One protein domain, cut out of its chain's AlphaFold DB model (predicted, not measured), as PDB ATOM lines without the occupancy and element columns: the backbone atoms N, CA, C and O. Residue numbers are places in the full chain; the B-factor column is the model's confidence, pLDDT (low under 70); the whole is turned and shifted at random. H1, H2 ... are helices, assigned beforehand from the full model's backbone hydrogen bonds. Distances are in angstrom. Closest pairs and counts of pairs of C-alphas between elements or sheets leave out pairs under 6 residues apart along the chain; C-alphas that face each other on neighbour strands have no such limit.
ATOM      1  N   ALA A 169      37.042 -17.599  38.463       88.44
ATOM      2  CA  ALA A 169      38.347 -17.882  39.054       88.44
ATOM      3  C   ALA A 169      38.340 -17.795  40.588       88.44
ATOM      4  O   ALA A 169      38.913 -18.655  41.242       88.44
ATOM      5  N   SER A 170      37.675 -16.788  41.174       89.19
ATOM      6  CA  SER A 170      37.530 -16.704  42.636       89.19
ATOM      7  C   SER A 170      36.606 -17.784  43.187       89.19
ATOM      8  O   SER A 170      36.837 -18.278  44.281       89.19
ATOM      9  N   LYS A 171      35.555 -18.131  42.437       87.25
ATOM     10  CA  LYS A 171      34.562 -19.125  42.845       87.25
ATOM     11  C   LYS A 171      35.128 -20.552  42.835       87.25
ATOM     12  O   LYS A 171      34.792 -21.335  43.704       87.25
ATOM     13  N   TRP A 172      36.012 -20.859  41.892       85.75
ATOM     14  CA  TRP A 172      36.660 -22.164  41.720       85.75
ATOM     15  C   TRP A 172      38.095 -22.214  42.264       85.75
ATOM     16  O   TRP A 172      38.866 -23.094  41.892       85.75
ATOM     17  N   ALA A 173      38.491 -21.243  43.093       80.94
ATOM     18  CA  ALA A 173      39.866 -21.134  43.583       80.94
ATOM     19  C   ALA A 173      40.278 -22.331  44.453       80.94
ATOM     20  O   ALA A 173      41.406 -22.819  44.329       80.94
ATOM     21  N   GLU A 174      39.351 -22.779  45.302       72.75
ATOM     22  CA  GLU A 174      39.518 -23.938  46.180       72.75
ATOM     23  C   GLU A 174      38.855 -25.171  45.566       72.75
ATOM     24  O   GLU A 174      39.546 -26.137  45.248       72.75
ATOM     25  N   GLU A 175      37.542 -25.098  45.318       74.12
ATOM     26  CA  GLU A 175      36.735 -26.225  44.858       74.12
ATOM     27  C   GLU A 175      35.892 -25.863  43.625       74.12
ATOM     28  O   GLU A 175      35.040 -24.967  43.676       74.12
ATOM     29  N   PRO A 176      36.124 -26.522  42.477       79.25
ATOM     30  CA  PRO A 176      35.453 -26.144  41.251       79.25
ATOM     31  C   PRO A 176      34.109 -26.879  41.088       79.25
ATOM     32  O   PRO A 176      34.036 -28.025  40.648       79.25
ATOM     33  N   GLU A 177      33.010 -26.191  41.391       81.69
ATOM     34  CA  GLU A 177      31.651 -26.741  41.283       81.69
ATOM     35  C   GLU A 177      31.011 -26.594  39.889       81.69
ATOM     36  O   GLU A 177      31.160 -25.568  39.209       81.69
ATOM     37  N   SER A 178      30.227 -27.590  39.474       85.38
ATOM     38  CA  SER A 178      29.383 -27.481  38.284       85.38
ATOM     39  C   SER A 178      28.160 -28.394  38.328       85.38
ATOM     40  O   SER A 178      28.196 -29.502  38.854       85.38
ATOM     41  N   TYR A 179      27.071 -27.925  37.722       87.94
ATOM     42  CA  TYR A 179      25.858 -28.703  37.518       87.94
ATOM     43  C   TYR A 179      26.066 -29.669  36.355       87.94
ATOM     44  O   TYR A 179      26.168 -29.227  35.202       87.94
ATOM     45  N   LEU A 180      26.123 -30.970  36.655       83.00
ATOM     46  CA  LEU A 180      26.297 -32.055  35.676       83.00
ATOM     47  C   LEU A 180      27.493 -31.859  34.719       83.00
ATOM     48  O   LEU A 180      27.435 -32.316  33.580       83.00
ATOM     49  N   SER A 181      28.544 -31.140  35.130       84.69
ATOM     50  CA  SER A 181      29.679 -30.760  34.263       84.69
ATOM     51  C   SER A 181      29.360 -29.777  33.131       84.69
ATOM     52  O   SER A 181      30.188 -29.583  32.239       84.69
ATOM     53  N   LEU A 182      28.181 -29.144  33.149       89.62
ATOM     54  CA  LEU A 182      27.644 -28.363  32.026       89.62
ATOM     55  C   LEU A 182      27.567 -26.858  32.294       89.62
ATOM     56  O   LEU A 182      27.643 -26.070  31.351       89.62
ATOM     57  N   ALA A 183      27.350 -26.442  33.543       91.56
ATOM     58  CA  ALA A 183      27.121 -25.044  33.908       91.56
ATOM     59  C   ALA A 183      27.510 -24.771  35.368       91.56
ATOM     60  O   ALA A 183      27.653 -25.697  36.155       91.56
ATOM     61  N   CYS A 184      27.648 -23.499  35.744       92.00
ATOM     62  CA  CYS A 184      28.003 -23.093  37.107       92.00
ATOM     63  C   CYS A 184      26.928 -22.158  37.696       92.00
ATOM     64  O   CYS A 184      26.509 -21.211  37.012       92.00
ATOM     65  N   PRO A 185      26.468 -22.372  38.943       92.38
ATOM     66  CA  PRO A 185      25.475 -21.505  39.567       92.38
ATOM     67  C   PRO A 185      26.028 -20.088  39.753       92.38
ATOM     68  O   PRO A 185      27.187 -19.868  40.106       92.38
ATOM     69  N   GLY A 186      25.190 -19.088  39.469       92.38
ATOM     70  CA  GLY A 186      25.591 -17.673  39.463       92.38
ATOM     71  C   GLY A 186      26.265 -17.194  38.166       92.38
ATOM     72  O   GLY A 186      26.355 -15.981  37.953       92.38
ATOM     73  N   MET A 187      26.638 -18.103  37.258       94.44
ATOM     74  CA  MET A 187      27.164 -17.788  35.924       94.44
ATOM     75  C   MET A 187      26.040 -17.897  34.882       94.44
ATOM     76  O   MET A 187      25.762 -18.956  34.327       94.44
ATOM     77  N   SER A 188      25.324 -16.794  34.643       93.06
ATOM     78  CA  SER A 188      24.180 -16.786  33.716       93.06
ATOM     79  C   SER A 188      24.601 -16.967  32.260       93.06
ATOM     80  O   SER A 188      25.511 -16.288  31.794       93.06
ATOM     81  N   ASN A 189      23.881 -17.828  31.537       93.00
ATOM     82  CA  ASN A 189      24.128 -18.189  30.137       93.00
ATOM     83  C   ASN A 189      25.539 -18.753  29.888       93.00
ATOM     84  O   ASN A 189      26.032 -18.709  28.762       93.00
ATOM     85  N   TYR A 190      26.182 -19.271  30.934       93.19
ATOM     86  CA  TYR A 190      27.491 -19.895  30.852       93.19
ATOM     87  C   TYR A 190      27.329 -21.413  30.788       93.19
ATOM     88  O   TYR A 190      26.854 -22.037  31.737       93.19
ATOM     89  N   PHE A 191      27.728 -21.982  29.652       93.00
ATOM     90  CA  PHE A 191      27.797 -23.420  29.426       93.00
ATOM     91  C   PHE A 191      29.237 -23.814  29.117       93.00
ATOM     92  O   PHE A 191      29.962 -23.061  28.464       93.00
ATOM     93  N   ILE A 192      29.634 -24.998  29.567       89.62
ATOM     94  CA  ILE A 192      31.012 -25.477  29.513       89.62
ATOM     95  C   ILE A 192      31.012 -26.870  28.907       89.62
ATOM     96  O   ILE A 192      30.186 -27.708  29.255       89.62
ATOM     97  N   PHE A 193      31.952 -27.110  28.001       89.00
ATOM     98  CA  PHE A 193      32.270 -28.454  27.539       89.00
ATOM     99  C   PHE A 193      33.344 -29.033  28.434       89.00
ATOM    100  O   PHE A 193      34.286 -28.319  28.779       89.00
ATOM    101  N   THR A 194      33.197 -30.313  28.784       80.81
ATOM    102  CA  THR A 194      34.129 -31.010  29.677       80.81
ATOM    103  C   THR A 194      34.390 -30.188  30.942       80.81
ATOM    104  O   THR A 194      35.534 -29.845  31.220       80.81
ATOM    105  N   GLY A 195      33.324 -29.773  31.641       79.25
ATOM    106  CA  GLY A 195      33.418 -29.038  32.905       79.25
ATOM    107  C   GLY A 195      33.890 -29.923  34.062       79.25
ATOM    108  O   GLY A 195      34.358 -31.041  33.855       79.25
ATOM    109  N   THR A 196      33.770 -29.448  35.298       76.19
ATOM    110  CA  THR A 196      34.207 -30.231  36.465       76.19
ATOM    111  C   THR A 196      33.328 -31.471  36.642       76.19
ATOM    112  O   THR A 196      32.176 -31.476  36.220       76.19
ATOM    113  N   ASN A 197      33.872 -32.558  37.185       70.19
ATOM    114  CA  ASN A 197      33.219 -33.878  37.283       70.19
ATOM    115  C   ASN A 197      32.840 -34.521  35.933       70.19
ATOM    116  O   ASN A 197      32.021 -35.435  35.867       70.19
ATOM    117  N   THR A 198      33.427 -34.052  34.826       72.31
ATOM    118  CA  THR A 198      33.155 -34.618  33.502       72.31
ATOM    119  C   THR A 198      33.689 -36.044  33.384       72.31
ATOM    120  O   THR A 198      34.773 -36.374  33.856       72.31
ATOM    121  N   THR A 199      33.000 -36.882  32.615       63.56
ATOM    122  CA  THR A 199      33.353 -38.296  32.404       63.56
ATOM    123  C   THR A 199      34.539 -38.528  31.456       63.56
ATOM    124  O   THR A 199      34.685 -39.626  30.924       63.56
ATOM    125  N   VAL A 200      35.402 -37.526  31.231       62.44
ATOM    126  CA  VAL A 200      36.529 -37.602  30.270       62.44
ATOM    127  C   VAL A 200      37.438 -38.798  30.562       62.44
ATOM    128  O   VAL A 200      37.930 -39.430  29.633       62.44
ATOM    129  N   SER A 201      37.607 -39.129  31.841       55.38
ATOM    130  CA  SER A 201      38.511 -40.183  32.314       55.38
ATOM    131  C   SER A 201      37.833 -41.548  32.477       55.38
ATOM    132  O   SER A 201      38.518 -42.558  32.597       55.38
ATOM    133  N   HIS A 202      36.495 -41.594  32.457       61.28
ATOM    134  CA  HIS A 202      35.697 -42.789  32.778       61.28
ATOM    135  C   HIS A 202      34.780 -43.235  31.627       61.28
ATOM    136  O   HIS A 202      34.032 -44.203  31.749       61.28
ATOM    137  N   GLY A 203      34.812 -42.531  30.496       66.12
ATOM    138  CA  GLY A 203      33.981 -42.801  29.334       66.12
ATOM    139  C   GLY A 203      34.548 -42.164  28.072       66.12
ATOM    140  O   GLY A 203      35.627 -41.578  28.060       66.12
ATOM    141  N   THR A 204      33.825 -42.282  26.962       77.56
ATOM    142  CA  THR A 204      34.281 -41.686  25.703       77.56
ATOM    143  C   THR A 204      34.038 -40.176  25.680       77.56
ATOM    144  O   THR A 204      32.901 -39.695  25.748       77.56
ATOM    145  N   LEU A 205      35.130 -39.426  25.510       79.44
ATOM    146  CA  LEU A 205      35.130 -37.971  25.362       79.44
ATOM    147  C   LEU A 205      34.155 -37.497  24.271       79.44
ATOM    148  O   LEU A 205      33.460 -36.497  24.448       79.44
ATOM    149  N   LEU A 206      34.061 -38.229  23.157       84.12
ATOM    150  CA  LEU A 206      33.224 -37.837  22.025       84.12
ATOM    151  C   LEU A 206      31.727 -37.870  22.368       84.12
ATOM    152  O   LEU A 206      31.002 -36.948  21.990       84.12
ATOM    153  N   LEU A 207      31.257 -38.887  23.106       82.69
ATOM    154  CA  LEU A 207      29.853 -38.920  23.540       82.69
ATOM    155  C   LEU A 207      29.569 -37.825  24.570       82.69
ATOM    156  O   LEU A 207      28.533 -37.175  24.469       82.69
ATOM    157  N   SER A 208      30.496 -37.574  25.502       81.62
ATOM    158  CA  SER A 208      30.358 -36.493  26.491       81.62
ATOM    159  C   SER A 208      30.194 -35.120  25.819       81.62
ATOM    160  O   SER A 208      29.266 -34.365  26.135       81.62
ATOM    161  N   ILE A 209      31.019 -34.828  24.806       89.00
ATOM    162  CA  ILE A 209      30.903 -33.604  24.001       89.00
ATOM    163  C   ILE A 209      29.576 -33.579  23.231       89.00
ATOM    164  O   ILE A 209      28.901 -32.549  23.213       89.00
ATOM    165  N   SER A 210      29.170 -34.698  22.623       88.31
ATOM    166  CA  SER A 210      27.909 -34.781  21.875       88.31
ATOM    167  C   SER A 210      26.693 -34.492  22.758       88.31
ATOM    168  O   SER A 210      25.823 -33.716  22.368       88.31
ATOM    169  N   TRP A 211      26.631 -35.077  23.957       87.62
ATOM    170  CA  TRP A 211      25.533 -34.850  24.900       87.62
ATOM    171  C   TRP A 211      25.506 -33.416  25.419       87.62
ATOM    172  O   TRP A 211      24.436 -32.810  25.489       87.62
ATOM    173  N   THR A 212      26.679 -32.848  25.709       90.62
ATOM    174  CA  THR A 212      26.801 -31.437  26.086       90.62
ATOM    175  C   THR A 212      26.252 -30.525  24.988       90.62
ATOM    176  O   THR A 212      25.438 -29.642  25.263       90.62
ATOM    177  N   ALA A 213      26.626 -30.767  23.728       93.88
ATOM    178  CA  ALA A 213      26.137 -29.983  22.598       93.88
ATOM    179  C   ALA A 213      24.609 -30.070  22.453       93.88
ATOM    180  O   ALA A 213      23.942 -29.038  22.339       93.88
ATOM    181  N   ASP A 214      24.042 -31.276  22.519       93.94
ATOM    182  CA  ASP A 214      22.592 -31.481  22.447       93.94
ATOM    183  C   ASP A 214      21.848 -30.766  23.581       93.94
ATOM    184  O   ASP A 214      20.794 -30.159  23.355       93.94
ATOM    185  N   TYR A 215      22.396 -30.800  24.797       92.50
ATOM    186  CA  TYR A 215      21.835 -30.112  25.956       92.50
ATOM    187  C   TYR A 215      21.818 -28.590  25.762       92.50
ATOM    188  O   TYR A 215      20.772 -27.952  25.917       92.50
ATOM    189  N   VAL A 216      22.950 -28.012  25.348       94.44
ATOM    190  CA  VAL A 216      23.070 -26.572  25.079       94.44
ATOM    191  C   VAL A 216      22.105 -26.148  23.969       94.44
ATOM    192  O   VAL A 216      21.389 -25.157  24.116       94.44
ATOM    193  N   LEU A 217      21.996 -26.921  22.885       94.88
ATOM    194  CA  LEU A 217      21.077 -26.623  21.781       94.88
ATOM    195  C   LEU A 217      19.604 -26.630  22.209       94.88
ATOM    196  O   LEU A 217      18.821 -25.813  21.716       94.88
ATOM    197  N   ARG A 218      19.201 -27.520  23.126       94.38
ATOM    198  CA  ARG A 218      17.835 -27.527  23.682       94.38
ATOM    199  C   ARG A 218      17.556 -26.261  24.486       94.38
ATOM    200  O   ARG A 218      16.490 -25.671  24.312       94.38
ATOM    201  N   TRP A 219      18.514 -25.806  25.296       93.75
ATOM    202  CA  TRP A 219      18.389 -24.540  26.020       93.75
ATOM    203  C   TRP A 219      18.331 -23.336  25.090       93.75
ATOM    204  O   TRP A 219      17.452 -22.497  25.263       93.75
ATOM    205  N   LEU A 220      19.176 -23.277  24.058       91.81
ATOM    206  CA  LEU A 220      19.145 -22.192  23.073       91.81
ATOM    207  C   LEU A 220      17.794 -22.114  22.347       91.81
ATOM    208  O   LEU A 220      17.218 -21.033  22.235       91.81
ATOM    209  N   LYS A 221      17.243 -23.256  21.912       92.81
ATOM    210  CA  LYS A 221      15.904 -23.319  21.294       92.81
ATOM    211  C   LYS A 221      14.812 -22.854  22.252       92.81
ATOM    212  O   LYS A 221      13.922 -22.107  21.848       92.81
ATOM    213  N   ARG A 222      14.889 -23.277  23.515       93.38
ATOM    214  CA  ARG A 222      13.933 -22.888  24.548       93.38
ATOM    215  C   ARG A 222      14.005 -21.395  24.844       93.38
ATOM    216  O   ARG A 222      12.980 -20.736  24.850       93.38
ATOM    217  N   MET A 223      15.200 -20.842  25.023       91.50
ATOM    218  CA  MET A 223      15.383 -19.409  25.260       91.50
ATOM    219  C   MET A 223      14.855 -18.560  24.102       91.50
ATOM    220  O   MET A 223      14.213 -17.545  24.346       91.50
ATOM    221  N   ALA A 224      15.066 -19.010  22.861       90.44
ATOM    222  CA  ALA A 224      14.548 -18.336  21.674       90.44
ATOM    223  C   ALA A 224      13.015 -18.404  21.543       90.44
ATOM    224  O   ALA A 224      12.429 -17.527  20.914       90.44
ATOM    225  N   SER A 225      12.373 -19.433  22.108       93.31
ATOM    226  CA  SER A 225      10.923 -19.659  21.982       93.31
ATOM    227  C   SER A 225      10.118 -19.102  23.161       93.31
ATOM    228  O   SER A 225       9.014 -18.605  22.962       93.31
ATOM    229  N   ASP A 226      10.673 -19.168  24.373       89.62
ATOM    230  CA  ASP A 226       9.967 -18.917  25.638       89.62
ATOM    231  C   ASP A 226      10.196 -17.488  26.194       89.62
ATOM    232  O   ASP A 226       9.838 -17.220  27.337       89.62
ATOM    233  N   ASP A 227      10.822 -16.579  25.433       84.56
ATOM    234  CA  ASP A 227      11.199 -15.209  25.861       84.56
ATOM    235  C   ASP A 227      12.051 -15.164  27.154       84.56
ATOM    236  O   ASP A 227      11.960 -14.265  27.994       84.56
ATOM    237  N   ASN A 228      12.923 -16.163  27.338       86.88
ATOM    238  CA  ASN A 228      13.805 -16.243  28.504       86.88
ATOM    239  C   ASN A 228      15.109 -15.468  28.270       86.88
ATOM    240  O   ASN A 228      15.942 -15.853  27.449       86.88
ATOM    241  N   LYS A 229      15.352 -14.423  29.070       87.88
ATOM    242  CA  LYS A 229      16.573 -13.597  28.986       87.88
ATOM    243  C   LYS A 229      17.837 -14.291  29.516       87.88
ATOM    244  O   LYS A 229      18.943 -14.005  29.055       87.88
ATOM    245  N   SER A 230      17.706 -15.156  30.521       91.81
ATOM    246  CA  SER A 230      18.858 -15.816  31.141       91.81
ATOM    247  C   SER A 230      18.512 -17.144  31.794       91.81
ATOM    248  O   SER A 230      17.460 -17.248  32.421       91.81
ATOM    249  N   VAL A 231      19.447 -18.089  31.754       92.06
ATOM    250  CA  VAL A 231      19.394 -19.362  32.479       92.06
ATOM    251  C   VAL A 231      20.688 -19.585  33.264       92.06
ATOM    252  O   VAL A 231      21.769 -19.204  32.821       92.06
ATOM    253  N   ALA A 232      20.568 -20.170  34.450       93.69
ATOM    254  CA  ALA A 232      21.660 -20.718  35.248       93.69
ATOM    255  C   ALA A 232      21.075 -21.820  36.147       93.69
ATOM    256  O   ALA A 232      19.898 -21.706  36.507       93.69
ATOM    257  N   PRO A 233      21.848 -22.854  36.516       93.12
ATOM    258  CA  PRO A 233      21.416 -23.790  37.549       93.12
ATOM    259  C   PRO A 233      21.263 -23.064  38.898       93.12
ATOM    260  O   PRO A 233      21.932 -22.053  39.149       93.12
ATOM    261  N   SER A 234      20.361 -23.559  39.749       93.69
ATOM    262  CA  SER A 234      20.337 -23.185  41.167       93.69
ATOM    263  C   SER A 234      21.515 -23.828  41.901       93.69
ATOM    264  O   SER A 234      22.125 -24.771  41.390       93.69
ATOM    265  N   GLN A 235      21.833 -23.309  43.090       91.06
ATOM    266  CA  GLN A 235      22.855 -23.901  43.951       91.06
ATOM    267  C   GLN A 235      22.426 -25.312  44.378       91.06
ATOM    268  O   GLN A 235      23.098 -26.263  44.009       91.06
ATOM    269  N   ASP A 236      21.210 -25.462  44.916       89.69
ATOM    270  CA  ASP A 236      20.654 -26.757  45.339       89.69
ATOM    271  C   ASP A 236      20.754 -27.848  44.256       89.69
ATOM    272  O   ASP A 236      21.199 -28.958  44.519       89.69
ATOM    273  N   ALA A 237      20.403 -27.531  43.001       87.56
ATOM    274  CA  ALA A 237      20.483 -28.504  41.909       87.56
ATOM    275  C   ALA A 237      21.934 -28.859  41.547       87.56
ATOM    276  O   ALA A 237      22.204 -29.963  41.076       87.56
ATOM    277  N   THR A 238      22.859 -27.911  41.721       87.25
ATOM    278  CA  THR A 238      24.297 -28.126  41.518       87.25
ATOM    279  C   THR A 238      24.841 -29.067  42.587       87.25
ATOM    280  O   THR A 238      25.478 -30.062  42.237       87.25
ATOM    281  N   ASP A 239      24.495 -28.827  43.847       82.69
ATOM    282  CA  ASP A 239      24.938 -29.631  44.985       82.69
ATOM    283  C   ASP A 239      24.357 -31.054  44.915       82.69
ATOM    284  O   ASP A 239      25.093 -32.037  45.021       82.69
ATOM    285  N   GLU A 240      23.062 -31.192  44.598       79.44
ATOM    286  CA  GLU A 240      22.425 -32.493  44.336       79.44
ATOM    287  C   GLU A 240      23.119 -33.255  43.197       79.44
ATOM    288  O   GLU A 240      23.287 -34.475  43.266       79.44
ATOM    289  N   SER A 241      23.556 -32.554  42.145       80.62
ATOM    290  CA  SER A 241      24.253 -33.191  41.025       80.62
ATOM    291  C   SER A 241      25.642 -33.712  41.403       80.62
ATOM    292  O   SER A 241      26.057 -34.749  40.883       80.62
ATOM    293  N   ALA A 242      26.337 -33.040  42.326       75.50
ATOM    294  CA  ALA A 242      27.612 -33.506  42.861       75.50
ATOM    295  C   ALA A 242      27.422 -34.760  43.731       75.50
ATOM    296  O   ALA A 242      28.130 -35.750  43.554       75.50
ATOM    297  N   LEU A 243      26.400 -34.773  44.594       71.31
ATOM    298  CA  LEU A 243      26.063 -35.947  45.405       71.31
ATOM    299  C   LEU A 243      25.682 -37.155  44.539       71.31
ATOM    300  O   LEU A 243      26.146 -38.266  44.794       71.31
ATOM    301  N   LEU A 244      24.904 -36.940  43.474       73.75
ATOM    302  CA  LEU A 244      24.573 -37.999  42.520       73.75
ATOM    303  C   LEU A 244      25.823 -38.556  41.823       73.75
ATOM    304  O   LEU A 244      25.928 -39.765  41.624       73.75
ATOM    305  N   TYR A 245      26.773 -37.692  41.448       70.88
ATOM    306  CA  TYR A 245      28.039 -38.131  40.857       70.88
ATOM    307  C   TYR A 245      28.794 -39.064  41.810       70.88
ATOM    308  O   TYR A 245      29.219 -40.142  41.397       70.88
ATOM    309  N   ARG A 246      28.875 -38.707  43.096       64.88
ATOM    310  CA  ARG A 246      29.461 -39.561  44.134       64.88
ATOM    311  C   ARG A 246      28.747 -40.907  44.244       64.88
ATOM    312  O   ARG A 246      29.406 -41.941  44.220       64.88
ATOM    313  N   GLU A 247      27.420 -40.906  44.355       66.88
ATOM    314  CA  GLU A 247      26.638 -42.142  44.496       66.88
ATOM    315  C   GLU A 247      26.796 -43.081  43.295       66.88
ATOM    316  O   GLU A 247      26.855 -44.291  43.473       66.88
ATOM    317  N   LEU A 248      26.880 -42.544  42.075       68.75
ATOM    318  CA  LEU A 248      26.964 -43.364  40.866       68.75
ATOM    319  C   LEU A 248      28.387 -43.800  40.512       68.75
ATOM    320  O   LEU A 248      28.564 -44.884  39.962       68.75
ATOM    321  N   MET A 249      29.380 -42.943  40.752       64.06
ATOM    322  CA  MET A 249      30.747 -43.153  40.263       64.06
ATOM    323  C   MET A 249      31.705 -43.596  41.365       64.06
ATOM    324  O   MET A 249      32.573 -44.423  41.112       64.06
ATOM    325  N   ILE A 250      31.555 -43.046  42.573       59.12
ATOM    326  CA  ILE A 250      32.519 -43.215  43.668       59.12
ATOM    327  C   ILE A 250      32.042 -44.267  44.671       59.12
ATOM    328  O   ILE A 250      32.869 -44.957  45.244       59.12
ATOM    329  N   ALA A 251      30.734 -44.463  44.862       58.28
ATOM    330  CA  ALA A 251      30.231 -45.452  45.824       58.28
ATOM    331  C   ALA A 251      30.669 -46.900  45.518       58.28
ATOM    332  O   ALA A 251      30.737 -47.723  46.428       58.28
ATOM    333  N   GLU A 252      30.981 -47.203  44.257       54.59
ATOM    334  CA  GLU A 252      31.518 -48.503  43.829       54.59
ATOM    335  C   GLU A 252      33.057 -48.570  43.917       54.59
ATOM    336  O   GLU A 252      33.635 -49.659  43.918       54.59
ATOM    337  N   LEU A 253      33.738 -47.419  44.004       53.22
ATOM    338  CA  LEU A 253      35.179 -47.319  44.232       53.22
ATOM    339  C   LEU A 253      35.436 -47.320  45.741       53.22
ATOM    340  O   LEU A 253      35.260 -46.322  46.434       53.22
ATOM    341  N   ARG A 254      35.859 -48.473  46.258       50.03
ATOM    342  CA  ARG A 254      36.260 -48.618  47.656       50.03
ATOM    343  C   ARG A 254      37.648 -48.015  47.833       50.03
ATOM    344  O   ARG A 254      38.646 -48.609  47.436       50.03
ATOM    345  N   ASP A 255      37.700 -46.830  48.420       45.34
ATOM    346  CA  ASP A 255      38.930 -46.148  48.828       45.34
ATOM    347  C   ASP A 255      39.828 -47.044  49.697       45.34
ATOM    348  O   ASP A 255      41.046 -47.032  49.553       45.34
ATOM    349  N   GLU A 256      39.228 -47.901  50.523       46.19
ATOM    350  CA  GLU A 256      39.906 -48.936  51.314       46.19
ATOM    351  C   GLU A 256      40.659 -50.005  50.492       46.19
ATOM    352  O   GLU A 256      41.578 -50.633  51.022       46.19
ATOM    353  N   ASP A 257      40.336 -50.192  49.208       40.66
ATOM    354  CA  ASP A 257      41.043 -51.127  48.320       40.66
ATOM    355  C   ASP A 257      42.320 -50.512  47.706       40.66
ATOM    356  O   ASP A 257      43.125 -51.233  47.108       40.66
ATOM    357  N   LEU A 258      42.526 -49.191  47.827       45.94
ATOM    358  CA  LEU A 258      43.574 -48.450  47.119       45.94
ATOM    359  C   LEU A 258      44.412 -47.587  48.073       45.94
ATOM    360  O   LEU A 258      43.916 -46.726  48.792       45.94
ATOM    361  N   ASN A 259      45.737 -47.742  48.032       39.41
ATOM    362  CA  ASN A 259      46.651 -46.837  48.734       39.41
ATOM    363  C   ASN A 259      46.855 -45.556  47.908       39.41
ATOM    364  O   ASN A 259      47.794 -45.460  47.113       39.41
ATOM    365  N   ILE A 260      45.946 -44.588  48.049       46.81
ATOM    366  CA  ILE A 260      45.978 -43.352  47.263       46.81
ATOM    367  C   ILE A 260      46.855 -42.301  47.961       46.81
ATOM    368  O   ILE A 260      46.509 -41.768  49.016       46.81
ATOM    369  N   ARG A 261      48.000 -41.970  47.353       39.81
ATOM    370  CA  ARG A 261      48.893 -40.886  47.795       39.81
ATOM    371  C   ARG A 261      48.730 -39.668  46.889       39.81
ATOM    372  O   ARG A 261      48.897 -39.760  45.675       39.81
ATOM    373  N   TYR A 262      48.450 -38.509  47.479       43.09
ATOM    374  CA  TYR A 262      48.312 -37.250  46.747       43.09
ATOM    375  C   TYR A 262      49.587 -36.411  46.849       43.09
ATOM    376  O   TYR A 262      50.001 -36.022  47.935       43.09
ATOM    377  N   ASN A 263      50.176 -36.053  45.705       38.03
ATOM    378  CA  ASN A 263      51.406 -35.247  45.625       38.03
ATOM    379  C   ASN A 263      51.211 -33.752  45.983       38.03
ATOM    380  O   ASN A 263      52.094 -32.930  45.735       38.03
ATOM    381  N   ASN A 264      50.049 -33.350  46.506       38.19
ATOM    382  CA  ASN A 264      49.730 -31.959  46.829       38.19
ATOM    383  C   ASN A 264      48.908 -31.882  48.124       38.19
ATOM    384  O   ASN A 264      47.931 -32.605  48.269       38.19
ATOM    385  N   GLY A 265      49.261 -30.961  49.029       35.88
ATOM    386  CA  GLY A 265      48.527 -30.739  50.286       35.88
ATOM    387  C   GLY A 265      47.119 -30.160  50.101       35.88
ATOM    388  O   GLY A 265      46.354 -30.109  51.057       35.88
ATOM    389  N   ASN A 266      46.770 -29.747  48.876       38.47
ATOM    390  CA  ASN A 266      45.396 -29.439  48.499       38.47
ATOM    391  C   ASN A 266      44.774 -30.690  47.863       38.47
ATOM    392  O   ASN A 266      45.027 -30.973  46.689       38.47
ATOM    393  N   ARG A 267      43.965 -31.408  48.653       40.12
ATOM    394  CA  ARG A 267      43.190 -32.621  48.308       40.12
ATOM    395  C   ARG A 267      42.152 -32.406  47.186       40.12
ATOM    396  O   ARG A 267      41.421 -33.324  46.868       40.12
ATOM    397  N   TRP A 268      42.072 -31.202  46.615       48.94
ATOM    398  CA  TRP A 268      40.824 -30.599  46.121       48.94
ATOM    399  C   TRP A 268      40.891 -30.066  44.683       48.94
ATOM    400  O   TRP A 268      40.045 -29.293  44.247       48.94
ATOM    401  N   ARG A 269      41.900 -30.467  43.898       36.59
ATOM    402  CA  ARG A 269      41.974 -30.116  42.468       36.59
ATOM    403  C   ARG A 269      41.563 -31.292  41.583       36.59
ATOM    404  O   ARG A 269      42.423 -31.997  41.080       36.59
ATOM    405  N   GLY A 270      40.246 -31.433  41.436       36.81
ATOM    406  CA  GLY A 270      39.476 -31.952  40.297       36.81
ATOM    407  C   GLY A 270      40.005 -33.080  39.388       36.81
ATOM    408  O   GLY A 270      41.026 -32.957  38.720       36.81
ATOM    409  N   VAL A 271      39.120 -34.074  39.217       37.41
ATOM    410  CA  VAL A 271      38.843 -34.889  38.008       37.41
ATOM    411  C   VAL A 271      40.007 -35.701  37.429       37.41
ATOM    412  O   VAL A 271      40.173 -35.780  36.216       37.41
ATOM    413  N   LEU A 272      40.762 -36.389  38.284       41.53
ATOM    414  CA  LEU A 272      41.453 -37.640  37.932       41.53
ATOM    415  C   LEU A 272      41.486 -38.614  39.125       41.53
ATOM    416  O   LEU A 272      42.490 -39.283  39.344       41.53
ATOM    417  N   ASP A 273      40.383 -38.701  39.875       41.00
ATOM    418  CA  ASP A 273      40.232 -39.625  41.013       41.00
ATOM    419  C   ASP A 273      41.191 -39.337  42.183       41.00
ATOM    420  O   ASP A 273      41.910 -40.203  42.679       41.00
ATOM    421  N   ASN A 274      41.262 -38.066  42.598       33.56
ATOM    422  CA  ASN A 274      42.177 -37.657  43.658       33.56
ATOM    423  C   ASN A 274      41.668 -36.622  44.674       33.56
ATOM    424  O   ASN A 274      42.468 -35.966  45.346       33.56
ATOM    425  N   GLY A 275      40.352 -36.508  44.842       42.12
ATOM    426  CA  GLY A 275      39.779 -35.650  45.873       42.12
ATOM    427  C   GLY A 275      38.287 -35.853  46.046       42.12
ATOM    428  O   GLY A 275      37.555 -35.743  45.069       42.12
ATOM    429  N   PHE A 276      37.868 -36.127  47.281       42.72
ATOM    430  CA  PHE A 276      36.476 -35.953  47.697       42.72
ATOM    431  C   PHE A 276      36.177 -34.459  47.798       42.72
ATOM    432  O   PHE A 276      37.110 -33.761  48.161       42.72
ATOM    433  N   THR A 277      34.948 -34.004  47.520       54.50
ATOM    434  CA  THR A 277      34.429 -32.660  47.853       54.50
ATOM    435  C   THR A 277      34.078 -32.515  49.358       54.50
ATOM    436  O   THR A 277      33.977 -33.528  50.049       54.50
ATOM    437  N   GLU A 278      33.875 -31.307  49.929       53.81
ATOM    438  CA  GLU A 278      33.569 -31.151  51.375       53.81
ATOM    439  C   GLU A 278      32.199 -31.773  51.655       53.81
ATOM    440  O   GLU A 278      31.952 -32.388  52.697       53.81
ATOM    441  N   LEU A 279      31.326 -31.673  50.653       56.09
ATOM    442  CA  LEU A 279      30.027 -32.318  50.590       56.09
ATOM    443  C   LEU A 279      30.182 -33.846  50.565       56.09
ATOM    444  O   LEU A 279      29.489 -34.547  51.301       56.09
ATOM    445  N   GLU A 280      31.117 -34.374  49.773       55.00
ATOM    446  CA  GLU A 280      31.406 -35.810  49.709       55.00
ATOM    447  C   GLU A 280      32.057 -36.342  50.999       55.00
ATOM    448  O   GLU A 280      31.703 -37.439  51.432       55.00
ATOM    449  N   GLU A 281      32.932 -35.573  51.656       58.03
ATOM    450  CA  GLU A 281      33.533 -35.911  52.955       58.03
ATOM    451  C   GLU A 281      32.486 -35.897  54.075       58.03
ATOM    452  O   GLU A 281      32.423 -36.824  54.888       58.03
ATOM    453  N   HIS A 282      31.613 -34.886  54.116       63.69
ATOM    454  CA  HIS A 282      30.496 -34.862  55.057       63.69
ATOM    455  C   HIS A 282      29.592 -36.081  54.856       63.69
ATOM    456  O   HIS A 282      29.310 -36.820  55.805       63.69
ATOM    457  N   ALA A 283      29.198 -36.342  53.612       58.56
ATOM    458  CA  ALA A 283      28.359 -37.474  53.271       58.56
ATOM    459  C   ALA A 283      29.053 -38.826  53.558       58.56
ATOM    460  O   ALA A 283      28.378 -39.790  53.922       58.56
ATOM    461  N   ALA A 284      30.385 -38.920  53.450       57.00
ATOM    462  CA  ALA A 284      31.170 -40.090  53.862       57.00
ATOM    463  C   ALA A 284      31.154 -40.284  55.377       57.00
ATOM    464  O   ALA A 284      30.858 -41.375  55.860       57.00
ATOM    465  N   ASN A 285      31.379 -39.213  56.135       63.03
ATOM    466  CA  ASN A 285      31.354 -39.241  57.592       63.03
ATOM    467  C   ASN A 285      29.967 -39.588  58.150       63.03
ATOM    468  O   ASN A 285      29.866 -40.215  59.204       63.03
ATOM    469  N   VAL A 286      28.889 -39.163  57.489       68.31
ATOM    470  CA  VAL A 286      27.506 -39.520  57.852       68.31
ATOM    471  C   VAL A 286      27.222 -40.991  57.520       68.31
ATOM    472  O   VAL A 286      26.763 -41.735  58.388       68.31
ATOM    473  N   ALA A 287      27.596 -41.451  56.321       61.69
ATOM    474  CA  ALA A 287      27.431 -42.850  55.917       61.69
ATOM    475  C   ALA A 287      28.225 -43.827  56.806       61.69
ATOM    476  O   ALA A 287      27.689 -44.855  57.220       61.69
ATOM    477  N   ALA A 288      29.462 -43.486  57.185       64.12
ATOM    478  CA  ALA A 288      30.296 -44.287  58.089       64.12
ATOM    479  C   ALA A 288      29.683 -44.455  59.495       64.12
ATOM    480  O   ALA A 288      29.991 -45.412  60.205       64.12
ATOM    481  N   ARG A 289      28.789 -43.544  59.899       71.94
ATOM    482  CA  ARG A 289      28.028 -43.616  61.155       71.94
ATOM    483  C   ARG A 289      26.705 -44.381  61.022       71.94
ATOM    484  O   ARG A 289      26.001 -44.536  62.016       71.94
ATOM    485  N   GLY A 290      26.376 -44.887  59.831       65.00
ATOM    486  CA  GLY A 290      25.109 -45.572  59.548       65.00
ATOM    487  C   GLY A 290      23.902 -44.631  59.513       65.00
ATOM    488  O   GLY A 290      22.763 -45.080  59.642       65.00
ATOM    489  N   GLU A 291      24.149 -43.329  59.376       71.19
ATOM    490  CA  GLU A 291      23.127 -42.290  59.320       71.19
ATOM    491  C   GLU A 291      22.762 -41.992  57.857       71.19
ATOM    492  O   GLU A 291      23.577 -42.141  56.945       71.19
ATOM    493  N   GLN A 292      21.514 -41.585  57.618       54.97
ATOM    494  CA  GLN A 292      21.073 -41.173  56.288       54.97
ATOM    495  C   GLN A 292      21.539 -39.736  56.033       54.97
ATOM    496  O   GLN A 292      21.373 -38.870  56.891       54.97
ATOM    497  N   VAL A 293      22.118 -39.486  54.859       63.44
ATOM    498  CA  VAL A 293      22.560 -38.149  54.455       63.44
ATOM    499  C   VAL A 293      21.341 -37.231  54.349       63.44
ATOM    500  O   VAL A 293      20.471 -37.473  53.516       63.44
ATOM    501  N   ASP A 294      21.259 -36.213  55.210       61.31
ATOM    502  CA  ASP A 294      20.171 -35.229  55.203       61.31
ATOM    503  C   ASP A 294      20.415 -34.180  54.104       61.31
ATOM    504  O   ASP A 294      21.369 -33.402  54.216       61.31
ATOM    505  N   PRO A 295      19.560 -34.100  53.064       46.09
ATOM    506  CA  PRO A 295      19.677 -33.088  52.019       46.09
ATOM    507  C   PRO A 295      19.622 -31.644  52.556       46.09
ATOM    508  O   PRO A 295      20.128 -30.727  51.916       46.09
ATOM    509  N   ALA A 296      19.029 -31.413  53.735       46.19
ATOM    510  CA  ALA A 296      18.868 -30.080  54.316       46.19
ATOM    511  C   ALA A 296      20.173 -29.466  54.855       46.19
ATOM    512  O   ALA A 296      20.259 -28.239  54.946       46.19
ATOM    513  N   PHE A 297      21.193 -30.279  55.165       51.25
ATOM    514  CA  PHE A 297      22.534 -29.792  55.523       51.25
ATOM    515  C   PHE A 297      23.156 -28.960  54.388       51.25
ATOM    516  O   PHE A 297      23.887 -28.007  54.644       51.25
ATOM    517  N   TYR A 298      22.806 -29.276  53.140       45.28
ATOM    518  CA  TYR A 298      23.392 -28.688  51.934       45.28
ATOM    519  C   TYR A 298      22.719 -27.388  51.473       45.28
ATOM    520  O   TYR A 298      23.280 -26.664  50.666       45.28
ATOM    521  N   VAL A 299      21.536 -27.058  52.004       39.16
ATOM    522  CA  VAL A 299      20.759 -25.856  51.622       39.16
ATOM    523  C   VAL A 299      21.000 -24.688  52.597       39.16
ATOM    524  O   VAL A 299      20.557 -23.561  52.370       39.16
TER     525      VAL A 299
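AT A GLANCE: This is residues 169 to 299 of the 301 residues of an uncharacterized protein of Fonsecaea monophora (UniProt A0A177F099). Little regular structure: the long helix H1 and helix H2 are separated by loop, part of residues 169 to 204, while H3 and the tiny H4 are near H2 and residues 254 to 259 stick out. The 131 printed residues have four named helices, H1 to H4, and no named strand; the class is all helix, with only 52 residues in named elements. It is only just compact, close to loose, with a radius of gyration of the C-alphas of 16.3 A, spanning 50 by 34 by 28 A.

HOW THE PARTS SIT: H1, residues 205 to 225, is apart from H2, residues 235 to 250, H3, residues 278 to 288, and H4, residues 295 to 298. H2, with residues 243 to 246 alone, only just touches H3, with 3 pairs of C-alphas within 8 A; the closest, Leu 243 and Glu 280, are 6.9 A apart. They run the same way at a steep tilt of 54 degrees. H4 is close but not clearly touching H2, closest C-alphas Asp 239 and Tyr 298, 7.2 A. In H1, H2 and H3 every O i to N i+4 pair is within hydrogen-bond range; H4 is too short for one.

IN THESE COORDINATES: H1 runs 30.5 A from C-alpha 205 at (35.130, -37.971, 25.362), H2 21.6 A, H3 15.1 A; H4 ends at C-alpha 298, (23.392, -28.688, 51.934).

THE WHOLE: The printed part has no cut; H2 to H3 is a long link. Mean pLDDT of the printed part is 71.1, under 70 in 57 residues, among them 246 to 288.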